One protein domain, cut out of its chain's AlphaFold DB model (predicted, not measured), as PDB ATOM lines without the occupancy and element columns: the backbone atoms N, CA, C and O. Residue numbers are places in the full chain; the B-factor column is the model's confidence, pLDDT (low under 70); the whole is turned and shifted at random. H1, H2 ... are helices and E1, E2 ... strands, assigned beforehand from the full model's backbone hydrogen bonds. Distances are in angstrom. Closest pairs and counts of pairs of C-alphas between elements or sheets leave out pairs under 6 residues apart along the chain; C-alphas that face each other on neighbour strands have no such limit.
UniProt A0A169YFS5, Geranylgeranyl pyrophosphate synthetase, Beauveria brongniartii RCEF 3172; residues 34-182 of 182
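What this domain is: This is residues 34 to 182 of the 182 residues of the protein "Geranylgeranyl pyrophosphate synthetase" of Beauveria brongniartii RCEF 3172 (UniProt A0A169YFS5). The domain has a head at one end, where the helix H3 crosses one face of a small three-stranded sheet E3, E5 and E4; at the other end lie the short strand pair E2 and E6 and the separate helix H4. Between the ends the long strand E7 runs through the middle part near H1 and H2, while the long link of residues 41 to 61 swings far out at the H4 end and folds back to E2, and residues 113 to 118 stick out beyond the head. The 149 printed residues include four named helices and seven named strands, in the order E1 E2 H1 H2 E3 H3 E4 E5 E6 H4 E7; the class is mixed, helices and strands, with under half of the residues in named elements. The larger sheet, order E3 E5 E4, is mixed, and the pair E2 and E6 is antiparallel. The whole is only just loose, close to compact, with a radius of gyration of the C-alphas of 17.8 A and spans of 53 by 39 by 30 A.

Where its parts are: The strand E1, residues 38 to 40, begins with C-alpha 38 at (30.316, -38.311, 7.531). After residues 41 to 61 comes the strand E2, residues 62 to 65. The helix H1 holds residues 68 to 72, and the helix H2, residues 79 to 88, is 14.4 A long from first to last C-alpha. The short strand E3 is residues 99 to 101. The helix H3, residues 103 to 113, measures 15.8 A and begins with C-alpha 103 at (44.902, -22.921, 6.570). The strands E4, residues 126 to 132, and E5, residues 135 to 141, measure 19.4 A and 18.8 A. The strand E6 is residues 146 to 149, and the helix H4, residues 158 to 165, is 10.5 A long. The strand E7, residues 173 to 181, is the longest at 24.2 A and ends with C-alpha 181 at (52.691, -30.657, 9.969).

How they stand to each other: In the larger sheet E5 is the inner strand, and E3 and E4 are edge strands. E4 and E5 form a hairpin, antiparallel at 156 degrees, with N 130 and O 137 3.0 A apart, within hydrogen-bond range. E3 and E5 are parallel at 19 degrees, with N 100 and O 136 2.9 A apart. H3 is on this sheet, making two layers, a helix on one face of a sheet. Its height over the sheet is 11.0 A, and it lies over E5 and E4, across the strands at 84 degrees to E5 on the local plane. The closest C-alphas of H3 and E5 are those of Ser 105 and Arg 140, 5.7 A apart. H1 and H2 are close but not clearly touching, with the C-alphas of Asn 69 and Pro 80 7.3 A apart. The closest C-alphas of H2 and E7 are those of Leu 81 and Val 179, 6.8 A apart. E1 and E7 are near each other, and each pairs with no named strand. E2 and E6 are antiparallel neighbours at 158 degrees, with N 64 and O 147 2.9 A apart. The closest C-alphas of H1 and E6 are those of Ala 71 and His 146, 6.7 A apart. H4 touches no helix and is apart from E2 and E7. In H1, H2, H3 and H4 every O i to N i+4 pair is within hydrogen-bond range.

The domain as a whole: The C-alphas farthest apart are those of Gly 53 and Gln 133, 54.7 A. The printed part has no cut and ends at the chain's last residue, Tyr 182. The links E1 to E2 and H3 to E4 are long, and residues 47 to 48 of the first pair antiparallel with residues 166 to 167. Residues 113 to 118, of which 113 belongs to H3, stand free. The mean pLDDT of the printed part is 91.3, and residues 116 to 122 are under 70.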
ATOM      1  N   ALA A  34      25.690 -37.541   3.168       94.44
ATOM      2  CA  ALA A  34      25.117 -38.593   3.995       94.44
ATOM      3  C   ALA A  34      24.110 -37.986   4.995       94.44
ATOM      4  O   ALA A  34      24.209 -36.795   5.301       94.44
ATOM      5  N   PRO A  35      23.160 -38.777   5.541       94.00
ATOM      6  CA  PRO A  35      22.171 -38.281   6.509       94.00
ATOM      7  C   PRO A  35      22.781 -37.704   7.793       94.00
ATOM      8  O   PRO A  35      22.190 -36.837   8.429       94.00
ATOM      9  N   THR A  36      23.960 -38.191   8.173       95.00
ATOM     10  CA  THR A  36      24.753 -37.689   9.297       95.00
ATOM     11  C   THR A  36      26.086 -37.150   8.782       95.00
ATOM     12  O   THR A  36      26.594 -37.669   7.782       95.00
ATOM     13  N   PRO A  37      26.697 -36.149   9.447       96.00
ATOM     14  CA  PRO A  37      28.024 -35.659   9.083       96.00
ATOM     15  C   PRO A  37      29.029 -36.815   9.014       96.00
ATOM     16  O   PRO A  37      29.355 -37.427  10.026       96.00
ATOM     17  N   THR A  38      29.490 -37.129   7.802       97.56
ATOM     18  CA  THR A  38      30.316 -38.311   7.531       97.56
ATOM     19  C   THR A  38      31.539 -37.928   6.713       97.56
ATOM     20  O   THR A  38      31.425 -37.226   5.702       97.56
ATOM     21  N   ILE A  39      32.700 -38.423   7.141       98.56
ATOM     22  CA  ILE A  39      33.959 -38.311   6.407       98.56
ATOM     23  C   ILE A  39      34.453 -39.686   5.955       98.56
ATOM     24  O   ILE A  39      34.213 -40.689   6.622       98.56
ATOM     25  N   VAL A  40      35.171 -39.715   4.835       98.50
ATOM     26  CA  VAL A  40      35.926 -40.881   4.357       98.50
ATOM     27  C   VAL A  40      37.403 -40.647   4.643       98.50
ATOM     28  O   VAL A  40      37.920 -39.587   4.291       98.50
ATOM     29  N   VAL A  41      38.057 -41.630   5.268       98.31
ATOM     30  CA  VAL A  41      39.472 -41.599   5.665       98.31
ATOM     31  C   VAL A  41      40.151 -42.909   5.214       98.31
ATOM     32  O   VAL A  41      39.591 -43.972   5.487       98.31
ATOM     33  N   PRO A  42      41.320 -42.872   4.547       97.94
ATOM     34  CA  PRO A  42      41.947 -41.680   3.982       97.94
ATOM     35  C   PRO A  42      41.089 -41.071   2.868       97.94
ATOM     36  O   PRO A  42      40.397 -41.764   2.118       97.94
ATOM     37  N   GLY A  43      41.147 -39.750   2.752       97.44
ATOM     38  CA  GLY A  43      40.540 -39.027   1.642       97.44
ATOM     39  C   GLY A  43      41.350 -39.131   0.346       97.44
ATOM     40  O   GLY A  43      42.541 -39.429   0.340       97.44
ATOM     41  N   MET A  44      40.724 -38.789  -0.779       97.44
ATOM     42  CA  MET A  44      41.374 -38.619  -2.073       97.44
ATOM     43  C   MET A  44      40.945 -37.297  -2.733       97.44
ATOM     44  O   MET A  44      39.742 -37.016  -2.827       97.44
ATOM     45  N   PRO A  45      41.897 -36.475  -3.216       96.50
ATOM     46  CA  PRO A  45      41.563 -35.272  -3.968       96.50
ATOM     47  C   PRO A  45      40.931 -35.635  -5.316       96.50
ATOM     48  O   PRO A  45      41.167 -36.716  -5.861       96.50
ATOM     49  N   ALA A  46      40.162 -34.706  -5.882       96.38
ATOM     50  CA  ALA A  46      39.690 -34.841  -7.253       96.38
ATOM     51  C   ALA A  46      40.889 -34.899  -8.218       96.38
ATOM     52  O   ALA A  46      41.857 -34.147  -8.073       96.38
ATOM     53  N   LEU A  47      40.840 -35.809  -9.191       96.69
ATOM     54  CA  LEU A  47      41.910 -35.962 -10.172       96.69
ATOM     55  C   LEU A  47      41.731 -34.959 -11.299       96.69
ATOM     56  O   LEU A  47      40.636 -34.836 -11.840       96.69
ATOM     57  N   TRP A  48      42.818 -34.292 -11.674       95.75
ATOM     58  CA  TRP A  48      42.854 -33.438 -12.853       95.75
ATOM     59  C   TRP A  48      42.590 -34.251 -14.122       95.75
ATOM     60  O   TRP A  48      43.244 -35.265 -14.371       95.75
ATOM     61  N   VAL A  49      41.666 -33.763 -14.944       93.81
ATOM     62  CA  VAL A  49      41.368 -34.291 -16.271       93.81
ATOM     63  C   VAL A  49      41.680 -33.196 -17.279       93.81
ATOM     64  O   VAL A  49      41.034 -32.146 -17.307       93.81
ATOM     65  N   ALA A  50      42.716 -33.436 -18.082       86.69
ATOM     66  CA  ALA A  50      43.133 -32.494 -19.107       86.69
ATOM     67  C   ALA A  50      41.993 -32.283 -20.119       86.69
ATOM     68  O   ALA A  50      41.374 -33.262 -20.540       86.69
ATOM     69  N   PRO A  51      41.696 -31.034 -20.511       86.56
ATOM     70  CA  PRO A  51      40.741 -30.794 -21.581       86.56
ATOM     71  C   PRO A  51      41.329 -31.176 -22.937       86.56
ATOM     72  O   PRO A  51      42.517 -30.978 -23.184       86.56
ATOM     73  N   ASP A  52      40.458 -31.553 -23.866       87.12
ATOM     74  CA  ASP A  52      40.837 -31.758 -25.268       87.12
ATOM     75  C   ASP A  52      41.067 -30.432 -26.030       87.12
ATOM     76  O   ASP A  52      41.543 -30.428 -27.164       87.12
ATOM     77  N   GLY A  53      40.745 -29.282 -25.424       89.62
ATOM     78  CA  GLY A  53      40.962 -27.960 -26.009       89.62
ATOM     79  C   GLY A  53      40.366 -26.806 -25.191       89.62
ATOM     80  O   GLY A  53      39.819 -27.017 -24.104       89.62
ATOM     81  N   PRO A  54      40.459 -25.560 -25.693       89.56
ATOM     82  CA  PRO A  54      39.851 -24.406 -25.044       89.56
ATOM     83  C   PRO A  54      38.334 -24.567 -24.950       89.56
ATOM     84  O   PRO A  54      37.668 -24.887 -25.933       89.56
ATOM     85  N   ARG A  55      37.770 -24.272 -23.780       89.31
ATOM     86  CA  ARG A  55      36.321 -24.232 -23.578       89.31
ATOM     87  C   ARG A  55      35.917 -23.013 -22.772       89.31
ATOM     88  O   ARG A  55      36.641 -22.568 -21.880       89.31
ATOM     89  N   ARG A  56      34.732 -22.489 -23.070       93.00
ATOM     90  CA  ARG A  56      34.114 -21.418 -22.293       93.00
ATOM     91  C   ARG A  56      33.437 -22.023 -21.065       93.00
ATOM     92  O   ARG A  56      32.602 -22.907 -21.210       93.00
ATOM     93  N   LEU A  57      33.794 -21.540 -19.879       92.81
ATOM     94  CA  LEU A  57      33.183 -21.984 -18.627       92.81
ATOM     95  C   LEU A  57      31.909 -21.204 -18.314       92.81
ATOM     96  O   LEU A  57      31.808 -20.007 -18.601       92.81
ATOM     97  N   ALA A  58      30.956 -21.895 -17.691       91.94
ATOM     98  CA  ALA A  58      29.798 -21.265 -17.075       91.94
ATOM     99  C   ALA A  58      30.232 -20.408 -15.877       91.94
ATOM    100  O   ALA A  58      31.321 -20.588 -15.330       91.94
ATOM    101  N   GLN A  59      29.404 -19.432 -15.509       93.69
ATOM    102  CA  GLN A  59      29.587 -18.683 -14.265       93.69
ATOM    103  C   GLN A  59      29.276 -19.584 -13.069       93.69
ATOM    104  O   GLN A  59      28.396 -20.444 -13.159       93.69
ATOM    105  N   ASP A  60      29.964 -19.349 -11.955       93.06
ATOM    106  CA  ASP A  60      29.721 -20.077 -10.712       93.06
ATOM    107  C   ASP A  60      28.262 -19.913 -10.263       93.06
ATOM    108  O   ASP A  60      27.741 -18.799 -10.168       93.06
ATOM    109  N   SER A  61      27.597 -21.040 -10.003       92.31
ATOM    110  CA  SER A  61      26.197 -21.084  -9.577       92.31
ATOM    111  C   SER A  61      25.931 -22.260  -8.638       92.31
ATOM    112  O   SER A  61      26.619 -23.285  -8.682       92.31
ATOM    113  N   GLY A  62      24.917 -22.113  -7.785       91.19
ATOM    114  CA  GLY A  62      24.525 -23.138  -6.819       91.19
ATOM    115  C   GLY A  62      25.135 -22.936  -5.434       91.19
ATOM    116  O   GLY A  62      25.468 -21.818  -5.045       91.19
ATOM    117  N   PHE A  63      25.198 -24.021  -4.665       91.12
ATOM    118  CA  PHE A  63      25.589 -24.018  -3.258       91.12
ATOM    119  C   PHE A  63      27.086 -24.293  -3.087       91.12
ATOM    120  O   PHE A  63      27.609 -25.245  -3.668       91.12
ATOM    121  N   PHE A  64      27.753 -23.509  -2.238       91.94
ATOM    122  CA  PHE A  64      29.178 -23.651  -1.938       91.94
ATOM    123  C   PHE A  64      29.459 -23.510  -0.444       91.94
ATOM    124  O   PHE A  64      28.854 -22.691   0.250       91.94
ATOM    125  N   TYR A  65      30.430 -24.275   0.052       93.50
ATOM    126  CA  TYR A  65      30.910 -24.142   1.422       93.50
ATOM    127  C   TYR A  65      32.011 -23.083   1.522       93.50
ATOM    128  O   TYR A  65      33.041 -23.168   0.857       93.50
ATOM    129  N   ILE A  66      31.835 -22.131   2.437       92.19
ATOM    130  CA  ILE A  66      32.866 -21.165   2.837       92.19
ATOM    131  C   ILE A  66      33.761 -21.772   3.926       92.19
ATOM    132  O   ILE A  66      34.975 -21.552   3.934       92.19
ATOM    133  N   ALA A  67      33.168 -22.536   4.847       94.00
ATOM    134  CA  ALA A  67      33.823 -23.260   5.932       94.00
ATOM    135  C   ALA A  67      33.127 -24.618   6.119       94.00
ATOM    136  O   ALA A  67      32.246 -24.764   6.961       94.00
ATOM    137  N   GLN A  68      33.491 -25.603   5.292       95.94
ATOM    138  CA  GLN A  68      32.765 -26.876   5.185       95.94
ATOM    139  C   GLN A  68      32.672 -27.640   6.508       95.94
ATOM    140  O   GLN A  68      31.594 -28.125   6.844       95.94
ATOM    141  N   ASN A  69      33.758 -27.700   7.283       96.31
ATOM    142  CA  ASN A  69      33.724 -28.391   8.568       96.31
ATOM    143  C   ASN A  69      32.757 -27.719   9.544       96.31
ATOM    144  O   ASN A  69      31.957 -28.403  10.165       96.31
ATOM    145  N   ALA A  70      32.774 -26.386   9.627       95.75
ATOM    146  CA  ALA A  70      31.852 -25.638  10.479       95.75
ATOM    147  C   ALA A  70      30.401 -25.705   9.976       95.75
ATOM    148  O   ALA A  70      29.471 -25.678  10.772       95.75
ATOM    149  N   ALA A  71      30.185 -25.812   8.661       95.94
ATOM    150  CA  ALA A  71      28.849 -25.991   8.097       95.94
ATOM    151  C   ALA A  71      28.254 -27.367   8.431       95.94
ATOM    152  O   ALA A  71      27.048 -27.477   8.626       95.94
ATOM    153  N   ARG A  72      29.088 -28.414   8.468       95.50
ATOM    154  CA  ARG A  72      28.653 -29.802   8.683       95.50
ATOM    155  C   ARG A  72      28.694 -30.232  10.147       95.50
ATOM    156  O   ARG A  72      27.889 -31.062  10.546       95.50
ATOM    157  N   HIS A  73      29.603 -29.666  10.933       94.88
ATOM    158  CA  HIS A  73      29.761 -29.938  12.355       94.88
ATOM    159  C   HIS A  73      30.039 -28.631  13.129       94.88
ATOM    160  O   HIS A  73      31.171 -28.384  13.546       94.88
ATOM    161  N   PRO A  74      29.023 -27.768  13.322       93.62
ATOM    162  CA  PRO A  74      29.206 -26.421  13.875       93.62
ATOM    163  C   PRO A  74      29.762 -26.402  15.302       93.62
ATOM    164  O   PRO A  74      30.582 -25.539  15.618       93.62
ATOM    165  N   ASP A  75      29.373 -27.368  16.136       92.69
ATOM    166  CA  ASP A  75      29.839 -27.449  17.524       92.69
ATOM    167  C   ASP A  75      31.314 -27.872  17.621       92.69
ATOM    168  O   ASP A  75      32.038 -27.412  18.506       92.69
ATOM    169  N   HIS A  76      31.791 -28.691  16.673       93.44
ATOM    170  CA  HIS A  76      33.154 -29.232  16.657       93.44
ATOM    171  C   HIS A  76      33.803 -29.180  15.254       93.44
ATOM    172  O   HIS A  76      34.136 -30.216  14.675       93.44
ATOM    173  N   PRO A  77      34.077 -27.986  14.686       94.69
ATOM    174  CA  PRO A  77      34.589 -27.864  13.312       94.69
ATOM    175  C   PRO A  77      35.980 -28.481  13.086       94.69
ATOM    176  O   PRO A  77      36.370 -28.744  11.951       94.69
ATOM    177  N   LEU A  78      36.759 -28.690  14.148       95.56
ATOM    178  CA  LEU A  78      38.077 -29.324  14.061       95.56
ATOM    179  C   LEU A  78      38.037 -30.831  14.325       95.56
ATOM    180  O   LEU A  78      39.027 -31.504  14.061       95.56
ATOM    181  N   GLU A  79      36.915 -31.391  14.784       96.31
ATOM    182  CA  GLU A  79      36.807 -32.831  15.043       96.31
ATOM    183  C   GLU A  79      37.191 -33.705  13.835       96.31
ATOM    184  O   GLU A  79      37.962 -34.644  14.036       96.31
ATOM    185  N   PRO A  80      36.781 -33.403  12.584       97.62
ATOM    186  CA  PRO A  80      37.186 -34.190  11.419       97.62
ATOM    187  C   PRO A  80      38.703 -34.316  11.244       97.62
ATOM    188  O   PRO A  80      39.173 -35.368  10.825       97.62
ATOM    189  N   LEU A  81      39.465 -33.271  11.598       97.00
ATOM    190  CA  LEU A  81      40.930 -33.288  11.555       97.00
ATOM    191  C   LEU A  81      41.487 -34.311  12.545       97.00
ATOM    192  O   LEU A  81      42.331 -35.121  12.176       97.00
ATOM    193  N   PHE A  82      41.013 -34.295  13.794       96.88
ATOM    194  CA  PHE A  82      41.473 -35.241  14.812       96.88
ATOM    195  C   PHE A  82      41.037 -36.670  14.483       96.88
ATOM    196  O   PHE A  82      41.829 -37.600  14.593       96.88
ATOM    197  N   ARG A  83      39.790 -36.845  14.030       97.88
ATOM    198  CA  ARG A  83      39.253 -38.147  13.621       97.88
ATOM    199  C   ARG A  83      40.049 -38.744  12.466       97.88
ATOM    200  O   ARG A  83      40.356 -39.927  12.523       97.88
ATOM    201  N   SER A  84      40.397 -37.954  11.443       98.38
ATOM    202  CA  SER A  84      41.202 -38.459  10.326       98.38
ATOM    203  C   SER A  84      42.624 -38.797  10.753       98.38
ATOM    204  O   SER A  84      43.161 -39.809  10.326       98.38
ATOM    205  N   LEU A  85      43.217 -37.970  11.618       97.88
ATOM    206  CA  LEU A  85      44.563 -38.179  12.135       97.88
ATOM    207  C   LEU A  85      44.680 -39.509  12.882       97.88
ATOM    208  O   LEU A  85      45.480 -40.343  12.482       97.88
ATOM    209  N   TYR A  86      43.829 -39.746  13.882       98.31
ATOM    210  CA  TYR A  86      43.877 -40.982  14.672       98.31
ATOM    211  C   TYR A  86      43.350 -42.221  13.938       98.31
ATOM    212  O   TYR A  86      43.596 -43.339  14.377       98.31
ATOM    213  N   ALA A  87      42.619 -42.045  12.836       98.19
ATOM    214  CA  ALA A  87      42.226 -43.160  11.977       98.19
ATOM    215  C   ALA A  87      43.370 -43.638  11.066       98.19
ATOM    216  O   ALA A  87      43.409 -44.819  10.732       98.19
ATOM    217  N   GLU A  88      44.280 -42.747  10.657       98.00
ATOM    218  CA  GLU A  88      45.466 -43.114   9.865       98.00
ATOM    219  C   GLU A  88      46.695 -43.428  10.736       98.00
ATOM    220  O   GLU A  88      47.526 -44.242  10.339       98.00
ATOM    221  N   ASP A  89      46.789 -42.829  11.925       97.44
ATOM    222  CA  ASP A  89      47.847 -43.066  12.911       97.44
ATOM    223  C   ASP A  89      47.269 -43.053  14.336       97.44
ATOM    224  O   ASP A  89      47.137 -42.008  14.979       97.44
ATOM    225  N   GLU A  90      46.921 -44.237  14.843       96.88
ATOM    226  CA  GLU A  90      46.314 -44.411  16.170       96.88
ATOM    227  C   GLU A  90      47.233 -43.991  17.331       96.88
ATOM    228  O   GLU A  90      46.751 -43.741  18.437       96.88
ATOM    229  N   PHE A  91      48.545 -43.884  17.084       96.50
ATOM    230  CA  PHE A  91      49.558 -43.551  18.086       96.50
ATOM    231  C   PHE A  91      50.146 -42.151  17.905       96.50
ATOM    232  O   PHE A  91      51.165 -41.840  18.528       96.50
ATOM    233  N   PHE A  92      49.529 -41.307  17.076       95.75
ATOM    234  CA  PHE A  92      50.021 -39.957  16.842       95.75
ATOM    235  C   PHE A  92      50.139 -39.175  18.160       95.75
ATOM    236  O   PHE A  92      49.153 -38.954  18.868       95.75
ATOM    237  N   ASP A  93      51.348 -38.712  18.481       94.19
ATOM    238  CA  ASP A  93      51.591 -37.904  19.672       94.19
ATOM    239  C   ASP A  93      51.189 -36.447  19.427       94.19
ATOM    240  O   ASP A  93      51.969 -35.617  18.963       94.19
ATOM    241  N   ILE A  94      49.946 -36.113  19.762       91.38
ATOM    242  CA  ILE A  94      49.456 -34.744  19.598       91.38
ATOM    243  C   ILE A  94      50.092 -33.745  20.564       91.38
ATOM    244  O   ILE A  94      50.074 -32.546  20.291       91.38
ATOM    245  N   SER A  95      50.683 -34.224  21.664       90.19
ATOM    246  CA  SER A  95      51.351 -33.360  22.641       90.19
ATOM    247  C   SER A  95      52.643 -32.756  22.090       90.19
ATOM    248  O   SER A  95      53.078 -31.700  22.546       90.19
ATOM    249  N   SER A  96      53.213 -33.352  21.035       91.69
ATOM    250  CA  SER A  96      54.367 -32.788  20.338       91.69
ATOM    251  C   SER A  96      54.014 -31.583  19.453       91.69
ATOM    252  O   SER A  96      54.908 -30.978  18.860       91.69
ATOM    253  N   VAL A  97      52.726 -31.252  19.292       95.12
ATOM    254  CA  VAL A  97      52.249 -30.174  18.416       95.12
ATOM    255  C   VAL A  97      51.922 -28.933  19.239       95.12
ATOM    256  O   VAL A  97      50.987 -28.922  20.034       95.12
ATOM    257  N   SER A  98      52.642 -27.838  19.000       96.19
ATOM    258  CA  SER A  98      52.407 -26.577  19.720       96.19
ATOM    259  C   SER A  98      51.203 -25.790  19.197       96.19
ATOM    260  O   SER A  98      50.570 -25.066  19.958       96.19
ATOM    261  N   VAL A  99      50.884 -25.885  17.900       96.88
ATOM    262  CA  VAL A  99      49.776 -25.134  17.286       96.88
ATOM    263  C   VAL A  99      48.995 -26.011  16.317       96.88
ATOM    264  O   VAL A  99      49.554 -26.552  15.368       96.88
ATOM    265  N   ILE A 100      47.679 -26.083  16.512       97.25
ATOM    266  CA  ILE A 100      46.737 -26.748  15.608       97.25
ATOM    267  C   ILE A 100      45.824 -25.686  15.013       97.25
ATOM    268  O   ILE A 100      45.226 -24.883  15.727       97.25
ATOM    269  N   THR A 101      45.711 -25.651  13.689       95.75
ATOM    270  CA  THR A 101      44.929 -24.619  13.009       95.75
ATOM    271  C   THR A 101      44.498 -25.055  11.615       95.75
ATOM    272  O   THR A 101      45.055 -25.978  11.025       95.75
ATOM    273  N   GLU A 102      43.526 -24.343  11.053       92.94
ATOM    274  CA  GLU A 102      43.169 -24.449   9.643       92.94
ATOM    275  C   GLU A 102      43.960 -23.445   8.800       92.94
ATOM    276  O   GLU A 102      44.213 -22.305   9.203       92.94
ATOM    277  N   ARG A 103      44.234 -23.807   7.539       93.44
ATOM    278  CA  ARG A 103      44.902 -22.921   6.570       93.44
ATOM    279  C   ARG A 103      44.261 -21.528   6.491       93.44
ATOM    280  O   ARG A 103      44.961 -20.538   6.283       93.44
ATOM    281  N   ASN A 104      42.934 -21.431   6.593       91.25
ATOM    282  CA  ASN A 104      42.237 -20.149   6.481       91.25
ATOM    283  C   ASN A 104      42.607 -19.180   7.618       91.25
ATOM    284  O   ASN A 104      42.847 -18.006   7.341       91.25
ATOM    285  N   SER A 105      42.736 -19.673   8.854       92.50
ATOM    286  CA  SER A 105      43.141 -18.872  10.015       92.50
ATOM    287  C   SER A 105      44.537 -18.277   9.820       92.50
ATOM    288  O   SER A 105      44.718 -17.074   9.992       92.50
ATOM    289  N   ILE A 106      45.496 -19.073   9.328       92.12
ATOM    290  CA  ILE A 106      46.841 -18.580   8.981       92.12
ATOM    291  C   ILE A 106      46.771 -17.513   7.882       92.12
ATOM    292  O   ILE A 106      47.427 -16.479   7.983       92.12
ATOM    293  N   ARG A 107      45.955 -17.712   6.836       90.56
ATOM    294  CA  ARG A 107      45.798 -16.713   5.761       90.56
ATOM    295  C   ARG A 107      45.223 -15.393   6.259       90.56
ATOM    296  O   ARG A 107      45.647 -14.349   5.775       90.56
ATOM    297  N   LYS A 108      44.267 -15.438   7.189       88.88
ATOM    298  CA  LYS A 108      43.685 -14.244   7.814       88.88
ATOM    299  C   LYS A 108      44.740 -13.483   8.618       88.88
ATOM    300  O   LYS A 108      44.930 -12.291   8.380       88.88
ATOM    301  N   LEU A 109      45.499 -14.185   9.463       89.50
ATOM    302  CA  LEU A 109      46.629 -13.610  10.204       89.50
ATOM    303  C   LEU A 109      47.685 -13.007   9.267       89.50
ATOM    304  O   LEU A 109      48.126 -11.883   9.479       89.50
ATOM    305  N   LEU A 110      48.038 -13.707   8.185       87.81
ATOM    306  CA  LEU A 110      48.992 -13.199   7.202       87.81
ATOM    307  C   LEU A 110      48.468 -11.941   6.500       87.81
ATOM    308  O   LEU A 110      49.221 -10.990   6.331       87.81
ATOM    309  N   SER A 111      47.181 -11.908   6.134       84.06
ATOM    310  CA  SER A 111      46.570 -10.744   5.480       84.06
ATOM    311  C   SER A 111      46.471  -9.508   6.376       84.06
ATOM    312  O   SER A 111      46.404  -8.397   5.859       84.06
ATOM    313  N   LEU A 112      46.484  -9.691   7.702       83.88
ATOM    314  CA  LEU A 112      46.550  -8.588   8.660       83.88
ATOM    315  C   LEU A 112      47.923  -7.901   8.620       83.88
ATOM    316  O   LEU A 112      47.998  -6.682   8.720       83.88
ATOM    317  N   ILE A 113      48.999  -8.683   8.483       82.56
ATOM    318  CA  ILE A 113      50.388  -8.197   8.526       82.56
ATOM    319  C   ILE A 113      50.875  -7.756   7.141       82.56
ATOM    320  O   ILE A 113      51.643  -6.804   7.027       82.56
ATOM    321  N   ILE A 114      50.431  -8.448   6.090       81.50
ATOM    322  CA  ILE A 114      50.775  -8.184   4.693       81.50
ATOM    323  C   ILE A 114      49.477  -7.837   3.955       81.50
ATOM    324  O   ILE A 114      48.818  -8.735   3.418       81.50
ATOM    325  N   PRO A 115      49.075  -6.552   3.942       70.88
ATOM    326  CA  PRO A 115      47.873  -6.126   3.247       70.88
ATOM    327  C   PRO A 115      48.000  -6.402   1.748       70.88
ATOM    328  O   PRO A 115      49.006  -6.071   1.122       70.88
ATOM    329  N   ASP A 116      46.965  -7.004   1.169       69.94
ATOM    330  CA  ASP A 116      46.857  -7.184  -0.276       69.94
ATOM    331  C   ASP A 116      46.379  -5.860  -0.897       69.94
ATOM    332  O   ASP A 116      45.249  -5.451  -0.614       69.94
ATOM    333  N   PRO A 117      47.188  -5.182  -1.734       66.81
ATOM    334  CA  PRO A 117      46.823  -3.885  -2.304       66.81
ATOM    335  C   PRO A 117      45.614  -3.965  -3.248       66.81
ATOM    336  O   PRO A 117      45.026  -2.936  -3.573       66.81
ATOM    337  N   TYR A 118      45.228  -5.170  -3.684       65.88
ATOM    338  CA  TYR A 118      44.099  -5.409  -4.583       65.88
ATOM    339  C   TYR A 118      42.830  -5.872  -3.860       65.88
ATOM    340  O   TYR A 118      41.799  -6.079  -4.502       65.88
ATOM    341  N   LYS A 119      42.867  -6.029  -2.531       62.94
ATOM    342  CA  LYS A 119      41.671  -6.286  -1.724       62.94
ATOM    343  C   LYS A 119      41.259  -5.013  -1.001       62.94
ATOM    344  O   LYS A 119      42.065  -4.398  -0.313       62.94
ATOM    345  N   SER A 120      39.979  -4.647  -1.118       54.28
ATOM    346  CA  SER A 120      39.373  -3.667  -0.207       54.28
ATOM    347  C   SER A 120      39.608  -4.105   1.240       54.28
ATOM    348  O   SER A 120      39.663  -5.316   1.469       54.28
ATOM    349  N   GLU A 121      39.704  -3.141   2.163       56.06
ATOM    350  CA  GLU A 121      39.945  -3.297   3.611       56.06
ATOM    351  C   GLU A 121      39.757  -4.726   4.136       56.06
ATOM    352  O   GLU A 121      38.680  -5.318   3.990       56.06
ATOM    353  N   SER A 122      40.804  -5.292   4.756       60.22
ATOM    354  CA  SER A 122      40.730  -6.638   5.325       60.22
ATOM    355  C   SER A 122      39.520  -6.712   6.253       60.22
ATOM    356  O   SER A 122      39.485  -6.040   7.286       60.22
ATOM    357  N   ARG A 123      38.512  -7.507   5.878       70.00
ATOM    358  CA  ARG A 123      37.339  -7.714   6.728       70.00
ATOM    359  C   ARG A 123      37.813  -8.185   8.096       70.00
ATOM    360  O   ARG A 123      38.670  -9.069   8.174       70.00
ATOM    361  N   ALA A 124      37.239  -7.605   9.148       83.88
ATOM    362  CA  ALA A 124      37.449  -8.093  10.501       83.88
ATOM    363  C   ALA A 124      37.174  -9.602  10.542       83.88
ATOM    364  O   ALA A 124      36.240 -10.096   9.905       83.88
ATOM    365  N   PHE A 125      38.014 -10.334  11.263       89.19
ATOM    366  CA  PHE A 125      37.876 -11.770  11.425       89.19
ATOM    367  C   PHE A 125      38.069 -12.157  12.884       89.19
ATOM    368  O   PHE A 125      38.829 -11.517  13.609       89.19
ATOM    369  N   THR A 126      37.416 -13.245  13.274       91.88
ATOM    370  CA  THR A 126      37.538 -13.829  14.605       91.88
ATOM    371  C   THR A 126      38.221 -15.188  14.496       91.88
ATOM    372  O   THR A 126      37.982 -15.960  13.562       91.88
ATOM    373  N   ILE A 127      39.114 -15.463  15.442       93.38
ATOM    374  CA  ILE A 127      39.720 -16.777  15.647       93.38
ATOM    375  C   ILE A 127      39.428 -17.156  17.094       93.38
ATOM    376  O   ILE A 127      39.777 -16.415  18.013       93.38
ATOM    377  N   GLY A 128      38.765 -18.293  17.287       93.75
ATOM    378  CA  GLY A 128      38.657 -18.921  18.596       93.75
ATOM    379  C   GLY A 128      40.007 -19.516  18.972       93.75
ATOM    380  O   GLY A 128      40.623 -20.194  18.151       93.75
ATOM    381  N   VAL A 129      40.466 -19.245  20.189       94.56
ATOM    382  CA  VAL A 129      41.740 -19.748  20.702       94.56
ATOM    383  C   VAL A 129      41.469 -20.540  21.966       94.56
ATOM    384  O   VAL A 129      40.906 -20.005  22.920       94.56
ATOM    385  N   GLU A 130      41.894 -21.794  21.963       94.44
ATOM    386  CA  GLU A 130      41.868 -22.675  23.126       94.44
ATOM    387  C   GLU A 130      43.296 -23.124  23.426       94.44
ATOM    388  O   GLU A 130      44.064 -23.415  22.511       94.44
ATOM    389  N   VAL A 131      43.670 -23.135  24.705       94.81
ATOM    390  CA  VAL A 131      44.998 -23.561  25.157       94.81
ATOM    391  C   VAL A 131      44.821 -24.802  26.014       94.81
ATOM    392  O   VAL A 131      44.113 -24.767  27.021       94.81
ATOM    393  N   ILE A 132      45.452 -25.893  25.594       92.75
ATOM    394  CA  ILE A 132      45.414 -27.192  26.256       92.75
ATOM    395  C   ILE A 132      46.865 -27.575  26.524       92.75
ATOM    396  O   ILE A 132      47.585 -27.940  25.600       92.75
ATOM    397  N   GLN A 133      47.294 -27.472  27.785       91.69
ATOM    398  CA  GLN A 133      48.707 -27.620  28.159       91.69
ATOM    399  C   GLN A 133      49.591 -26.680  27.315       91.69
ATOM    400  O   GLN A 133      49.385 -25.466  27.359       91.69
ATOM    401  N   ASP A 134      50.516 -27.236  26.531       93.94
ATOM    402  CA  ASP A 134      51.447 -26.505  25.668       93.94
ATOM    403  C   ASP A 134      50.954 -26.386  24.210       93.94
ATOM    404  O   ASP A 134      51.638 -25.813  23.358       93.94
ATOM    405  N   THR A 135      49.757 -26.902  23.914       95.56
ATOM    406  CA  THR A 135      49.140 -26.863  22.587       95.56
ATOM    407  C   THR A 135      48.094 -25.759  22.502       95.56
ATOM    408  O   THR A 135      47.167 -25.668  23.311       95.56
ATOM    409  N   VAL A 136      48.191 -24.940  21.460       96.56
ATOM    410  CA  VAL A 136      47.212 -23.907  21.128       96.56
ATOM    411  C   VAL A 136      46.383 -24.346  19.927       96.56
ATOM    412  O   VAL A 136      46.914 -24.654  18.862       96.56
ATOM    413  N   VAL A 137      45.063 -24.326  20.068       96.00
ATOM    414  CA  VAL A 137      44.117 -24.669  19.007       96.00
ATOM    415  C   VAL A 137      43.447 -23.399  18.497       96.00
ATOM    416  O   VAL A 137      42.766 -22.686  19.234       96.00
ATOM    417  N   PHE A 138      43.634 -23.114  17.211       96.12
ATOM    418  CA  PHE A 138      42.998 -22.008  16.505       96.12
ATOM    419  C   PHE A 138      41.830 -22.513  15.669       96.12
ATOM    420  O   PHE A 138      42.014 -23.137  14.621       96.12
ATOM    421  N   ARG A 139      40.624 -22.143  16.083       92.94
ATOM    422  CA  ARG A 139      39.385 -22.401  15.356       92.94
ATOM    423  C   ARG A 139      38.995 -21.171  14.547       92.94
ATOM    424  O   ARG A 139      38.882 -20.070  15.087       92.94
ATOM    425  N   ARG A 140      38.762 -21.352  13.248       91.00
ATOM    426  CA  ARG A 140      38.177 -20.302  12.411       91.00
ATOM    427  C   ARG A 140      36.746 -20.038  12.879       91.00
ATOM    428  O   ARG A 140      35.939 -20.962  12.911       91.00
ATOM    429  N   ASP A 141      36.429 -18.785  13.183       89.62
ATOM    430  CA  ASP A 141      35.064 -18.372  13.499       89.62
ATOM    431  C   ASP A 141      34.499 -17.572  12.317       89.62
ATOM    432  O   ASP A 141      34.998 -16.494  11.973       89.62
ATOM    433  N   GLU A 142      33.533 -18.166  11.614       88.88
ATOM    434  CA  GLU A 142      32.848 -17.550  10.477       88.88
ATOM    435  C   GLU A 142      31.381 -17.341  10.788       88.88
ATOM    436  O   GLU A 142      30.669 -18.275  11.146       88.88
ATOM    437  N   THR A 143      30.901 -16.131  10.515       86.50
ATOM    438  CA  THR A 143      29.472 -15.811  10.598       86.50
ATOM    439  C   THR A 143      28.663 -16.483   9.491       86.50
ATOM    440  O   THR A 143      27.462 -16.687   9.644       86.50
ATOM    441  N   VAL A 144      29.312 -16.831   8.376       90.44
ATOM    442  CA  VAL A 144      28.696 -17.488   7.224       90.44
ATOM    443  C   VAL A 144      29.571 -18.660   6.787       90.44
ATOM    444  O   VAL A 144      30.714 -18.484   6.364       90.44
ATOM    445  N   THR A 145      29.031 -19.874   6.882       91.69
ATOM    446  CA  THR A 145      29.764 -21.121   6.596       91.69
ATOM    447  C   THR A 145      29.491 -21.679   5.200       91.69
ATOM    448  O   THR A 145      30.238 -22.538   4.725       91.69
ATOM    449  N   HIS A 146      28.472 -21.168   4.511       92.44
ATOM    450  CA  HIS A 146      28.094 -21.539   3.151       92.44
ATOM    451  C   HIS A 146      27.392 -20.376   2.442       92.44
ATOM    452  O   HIS A 146      26.857 -19.477   3.085       92.44
ATOM    453  N   GLU A 147      27.364 -20.407   1.116       92.06
ATOM    454  CA  GLU A 147      26.610 -19.455   0.307       92.06
ATOM    455  C   GLU A 147      25.887 -20.155  -0.845       92.06
ATOM    456  O   GLU A 147      26.225 -21.270  -1.236       92.06
ATOM    457  N   SER A 148      24.861 -19.494  -1.378       90.81
ATOM    458  CA  SER A 148      24.163 -19.924  -2.589       90.81
ATOM    459  C   SER A 148      24.202 -18.807  -3.621       90.81
ATOM    460  O   SER A 148      23.723 -17.698  -3.378       90.81
ATOM    461  N   LEU A 149      24.782 -19.099  -4.780       88.38
ATOM    462  CA  LEU A 149      24.884 -18.173  -5.899       88.38
ATOM    463  C   LEU A 149      23.694 -18.371  -6.837       88.38
ATOM    464  O   LEU A 149      23.604 -19.365  -7.560       88.38
ATOM    465  N   GLY A 150      22.766 -17.415  -6.776       82.94
ATOM    466  CA  GLY A 150      21.601 -17.333  -7.651       82.94
ATOM    467  C   GLY A 150      21.837 -16.494  -8.916       82.94
ATOM    468  O   GLY A 150      22.899 -15.882  -9.079       82.94
ATOM    469  N   PRO A 151      20.831 -16.427  -9.808       76.06
ATOM    470  CA  PRO A 151      20.897 -15.626 -11.029       76.06
ATOM    471  C   PRO A 151      21.236 -14.156 -10.732       76.06
ATOM    472  O   PRO A 151      20.598 -13.530  -9.891       76.06
ATOM    473  N   GLY A 152      22.236 -13.605 -11.428       74.88
ATOM    474  CA  GLY A 152      22.669 -12.206 -11.285       74.88
ATOM    475  C   GLY A 152      23.816 -11.958 -10.292       74.88
ATOM    476  O   GLY A 152      24.400 -10.878 -10.317       74.88
ATOM    477  N   ASN A 153      24.208 -12.949  -9.483       81.56
ATOM    478  CA  ASN A 153      25.302 -12.822  -8.511       81.56
ATOM    479  C   ASN A 153      26.633 -13.344  -9.075       81.56
ATOM    480  O   ASN A 153      27.102 -14.419  -8.702       81.56
ATOM    481  N   TYR A 154      27.261 -12.582  -9.975       82.94
ATOM    482  CA  TYR A 154      28.553 -12.971 -10.550       82.94
ATOM    483  C   TYR A 154      29.669 -13.013  -9.491       82.94
ATOM    484  O   TYR A 154      29.986 -12.001  -8.861       82.94
ATOM    485  N   ARG A 155      30.302 -14.183  -9.331       83.25
ATOM    486  CA  ARG A 155      31.466 -14.404  -8.448       83.25
ATOM    487  C   ARG A 155      32.708 -14.936  -9.161       83.25
ATOM    488  O   ARG A 155      33.752 -15.061  -8.527       83.25
ATOM    489  N   GLY A 156      32.619 -15.195 -10.463       90.62
ATOM    490  CA  GLY A 156      33.693 -15.796 -11.244       90.62
ATOM    491  C   GLY A 156      33.289 -17.129 -11.864       90.62
ATOM    492  O   GLY A 156      32.116 -17.362 -12.160       90.62
ATOM    493  N   HIS A 157      34.303 -17.954 -12.109       93.06
ATOM    494  CA  HIS A 157      34.223 -19.230 -12.825       93.06
ATOM    495  C   HIS A 157      35.044 -20.329 -12.123       93.06
ATOM    496  O   HIS A 157      35.412 -21.315 -12.756       93.06
ATOM    497  N   GLY A 158      35.451 -20.116 -10.868       92.44
ATOM    498  CA  GLY A 158      36.423 -20.973 -10.185       92.44
ATOM    499  C   GLY A 158      35.849 -22.342  -9.840       92.44
ATOM    500  O   GLY A 158      36.498 -23.362 -10.062       92.44
ATOM    501  N   HIS A 159      34.604 -22.379  -9.370       91.62
ATOM    502  CA  HIS A 159      33.934 -23.634  -9.045       91.62
ATOM    503  C   HIS A 159      33.543 -24.412 -10.301       91.62
ATOM    504  O   HIS A 159      33.736 -25.624 -10.359       91.62
ATOM    505  N   GLU A 160      33.040 -23.731 -11.333       93.25
ATOM    506  CA  GLU A 160      32.761 -24.372 -12.622       93.25
ATOM    507  C   GLU A 160      34.045 -24.839 -13.316       93.25
ATOM    508  O   GLU A 160      34.036 -25.868 -13.991       93.25
ATOM    509  N   PHE A 161      35.171 -24.149 -13.110       93.75
ATOM    510  CA  PHE A 161      36.481 -24.639 -13.529       93.75
ATOM    511  C   PHE A 161      36.796 -25.973 -12.838       93.75
ATOM    512  O   PHE A 161      37.006 -26.974 -13.520       93.75
ATOM    513  N   GLU A 162      36.776 -26.031 -11.505       93.38
ATOM    514  CA  GLU A 162      37.072 -27.262 -10.759       93.38
ATOM    515  C   GLU A 162      36.171 -28.430 -11.184       93.38
ATOM    516  O   GLU A 162      36.684 -29.497 -11.527       93.38
ATOM    517  N   LYS A 163      34.849 -28.220 -11.259       91.38
ATOM    518  CA  LYS A 163      33.880 -29.244 -11.695       91.38
ATOM    519  C   LYS A 163      34.198 -29.789 -13.078       91.38
ATOM    520  O   LYS A 163      34.080 -30.981 -13.333       91.38
ATOM    521  N   ALA A 164      34.555 -28.900 -13.992       93.00
ATOM    522  CA  ALA A 164      34.693 -29.275 -15.375       93.00
ATOM    523  C   ALA A 164      36.064 -29.932 -15.644       93.00
ATOM    524  O   ALA A 164      36.205 -30.643 -16.644       93.00
ATOM    525  N   TYR A 165      37.099 -29.627 -14.850       94.88
ATOM    526  CA  TYR A 165      38.487 -30.082 -15.046       94.88
ATOM    527  C   TYR A 165      38.936 -31.157 -14.055       94.88
ATOM    528  O   TYR A 165      40.090 -31.584 -14.100       94.88
ATOM    529  N   THR A 166      38.069 -31.597 -13.147       96.00
ATOM    530  CA  THR A 166      38.424 -32.631 -12.180       96.00
ATOM    531  C   THR A 166      37.344 -33.693 -12.055       96.00
ATOM    532  O   THR A 166      36.175 -33.455 -12.347       96.00
ATOM    533  N   VAL A 167      37.744 -34.894 -11.635       95.69
ATOM    534  CA  VAL A 167      36.831 -36.006 -11.361       95.69
ATOM    535  C   VAL A 167      37.066 -36.511  -9.947       95.69
ATOM    536  O   VAL A 167      38.182 -36.892  -9.580       95.69
ATOM    537  N   ASN A 168      35.997 -36.535  -9.153       95.50
ATOM    538  CA  ASN A 168      36.018 -37.104  -7.811       95.50
ATOM    539  C   ASN A 168      36.261 -38.617  -7.867       95.50
ATOM    540  O   ASN A 168      35.689 -39.327  -8.692       95.50
ATOM    541  N   ARG A 169      37.116 -39.110  -6.969       95.50
ATOM    542  CA  ARG A 169      37.415 -40.545  -6.815       95.50
ATOM    543  C   ARG A 169      36.754 -41.175  -5.597       95.50
ATOM    544  O   ARG A 169      36.672 -42.395  -5.525       95.50
ATOM    545  N   VAL A 170      36.288 -40.341  -4.672       96.69
ATOM    546  CA  VAL A 170      35.463 -40.739  -3.535       96.69
ATOM    547  C   VAL A 170      34.013 -40.455  -3.902       96.69
ATOM    548  O   VAL A 170      33.676 -39.318  -4.253       96.69
ATOM    549  N   ASP A 171      33.179 -41.490  -3.852       94.75
ATOM    550  CA  ASP A 171      31.755 -41.366  -4.149       94.75
ATOM    551  C   ASP A 171      31.073 -40.416  -3.155       94.75
ATOM    552  O   ASP A 171      31.411 -40.378  -1.972       94.75
ATOM    553  N   GLY A 172      30.169 -39.579  -3.661       94.56
ATOM    554  CA  GLY A 172      29.505 -38.540  -2.871       94.56
ATOM    555  C   GLY A 172      30.418 -37.427  -2.330       94.56
ATOM    556  O   GLY A 172      29.949 -36.626  -1.524       94.56
ATOM    557  N   SER A 173      31.694 -37.347  -2.736       96.12
ATOM    558  CA  SER A 173      32.635 -36.337  -2.231       96.12
ATOM    559  C   SER A 173      32.189 -34.906  -2.526       96.12
ATOM    560  O   SER A 173      31.941 -34.535  -3.672       96.12
ATOM    561  N   THR A 174      32.203 -34.073  -1.487       95.25
ATOM    562  CA  THR A 174      31.843 -32.644  -1.540       95.25
ATOM    563  C   THR A 174      33.004 -31.723  -1.186       95.25
ATOM    564  O   THR A 174      32.900 -30.508  -1.324       95.25
ATOM    565  N   GLY A 175      34.118 -32.275  -0.708       95.19
ATOM    566  CA  GLY A 175      35.336 -31.523  -0.432       95.19
ATOM    567  C   GLY A 175      36.417 -32.409   0.166       95.19
ATOM    568  O   GLY A 175      36.133 -33.230   1.036       95.19
ATOM    569  N   TYR A 176      37.643 -32.241  -0.322       97.50
ATOM    570  CA  TYR A 176      38.836 -32.934   0.158       97.50
ATOM    571  C   TYR A 176      39.636 -32.026   1.093       97.50
ATOM    572  O   TYR A 176      39.884 -30.859   0.780       97.50
ATOM    573  N   HIS A 177      40.091 -32.589   2.205       97.75
ATOM    574  CA  HIS A 177      40.897 -31.926   3.219       97.75
ATOM    575  C   HIS A 177      42.179 -32.712   3.454       97.75
ATOM    576  O   HIS A 177      42.188 -33.942   3.468       97.75
ATOM    577  N   ARG A 178      43.276 -31.983   3.660       97.75
ATOM    578  CA  ARG A 178      44.591 -32.549   3.952       97.75
ATOM    579  C   ARG A 178      45.111 -31.976   5.259       97.75
ATOM    580  O   ARG A 178      45.119 -30.758   5.426       97.75
ATOM    581  N   VAL A 179      45.604 -32.852   6.123       98.00
ATOM    582  CA  VAL A 179      46.274 -32.513   7.375       98.00
ATOM    583  C   VAL A 179      47.780 -32.682   7.174       98.00
ATOM    584  O   VAL A 179      48.245 -33.701   6.656       98.00
ATOM    585  N   ILE A 180      48.539 -31.645   7.525       97.44
ATOM    586  CA  ILE A 180      50.001 -31.617   7.425       97.44
ATOM    587  C   ILE A 180      50.597 -31.020   8.699       97.44
ATOM    588  O   ILE A 180      49.939 -30.214   9.355       97.44
ATOM    589  N   SER A 181      51.849 -31.359   8.992       96.69
ATOM    590  CA  SER A 181      52.691 -30.657   9.969       96.69
ATOM    591  C   SER A 181      53.880 -30.009   9.278       96.69
ATOM    592  O   SER A 181      54.305 -30.488   8.224       96.69
ATOM    593  N   TYR A 182      54.411 -28.949   9.881       94.69
ATOM    594  CA  TYR A 182      55.659 -28.276   9.523       94.69
ATOM    595  C   TYR A 182      56.104 -27.347  10.658       94.69
ATOM    596  O   TYR A 182      55.293 -27.160  11.596       94.69
TER     597      TYR A 182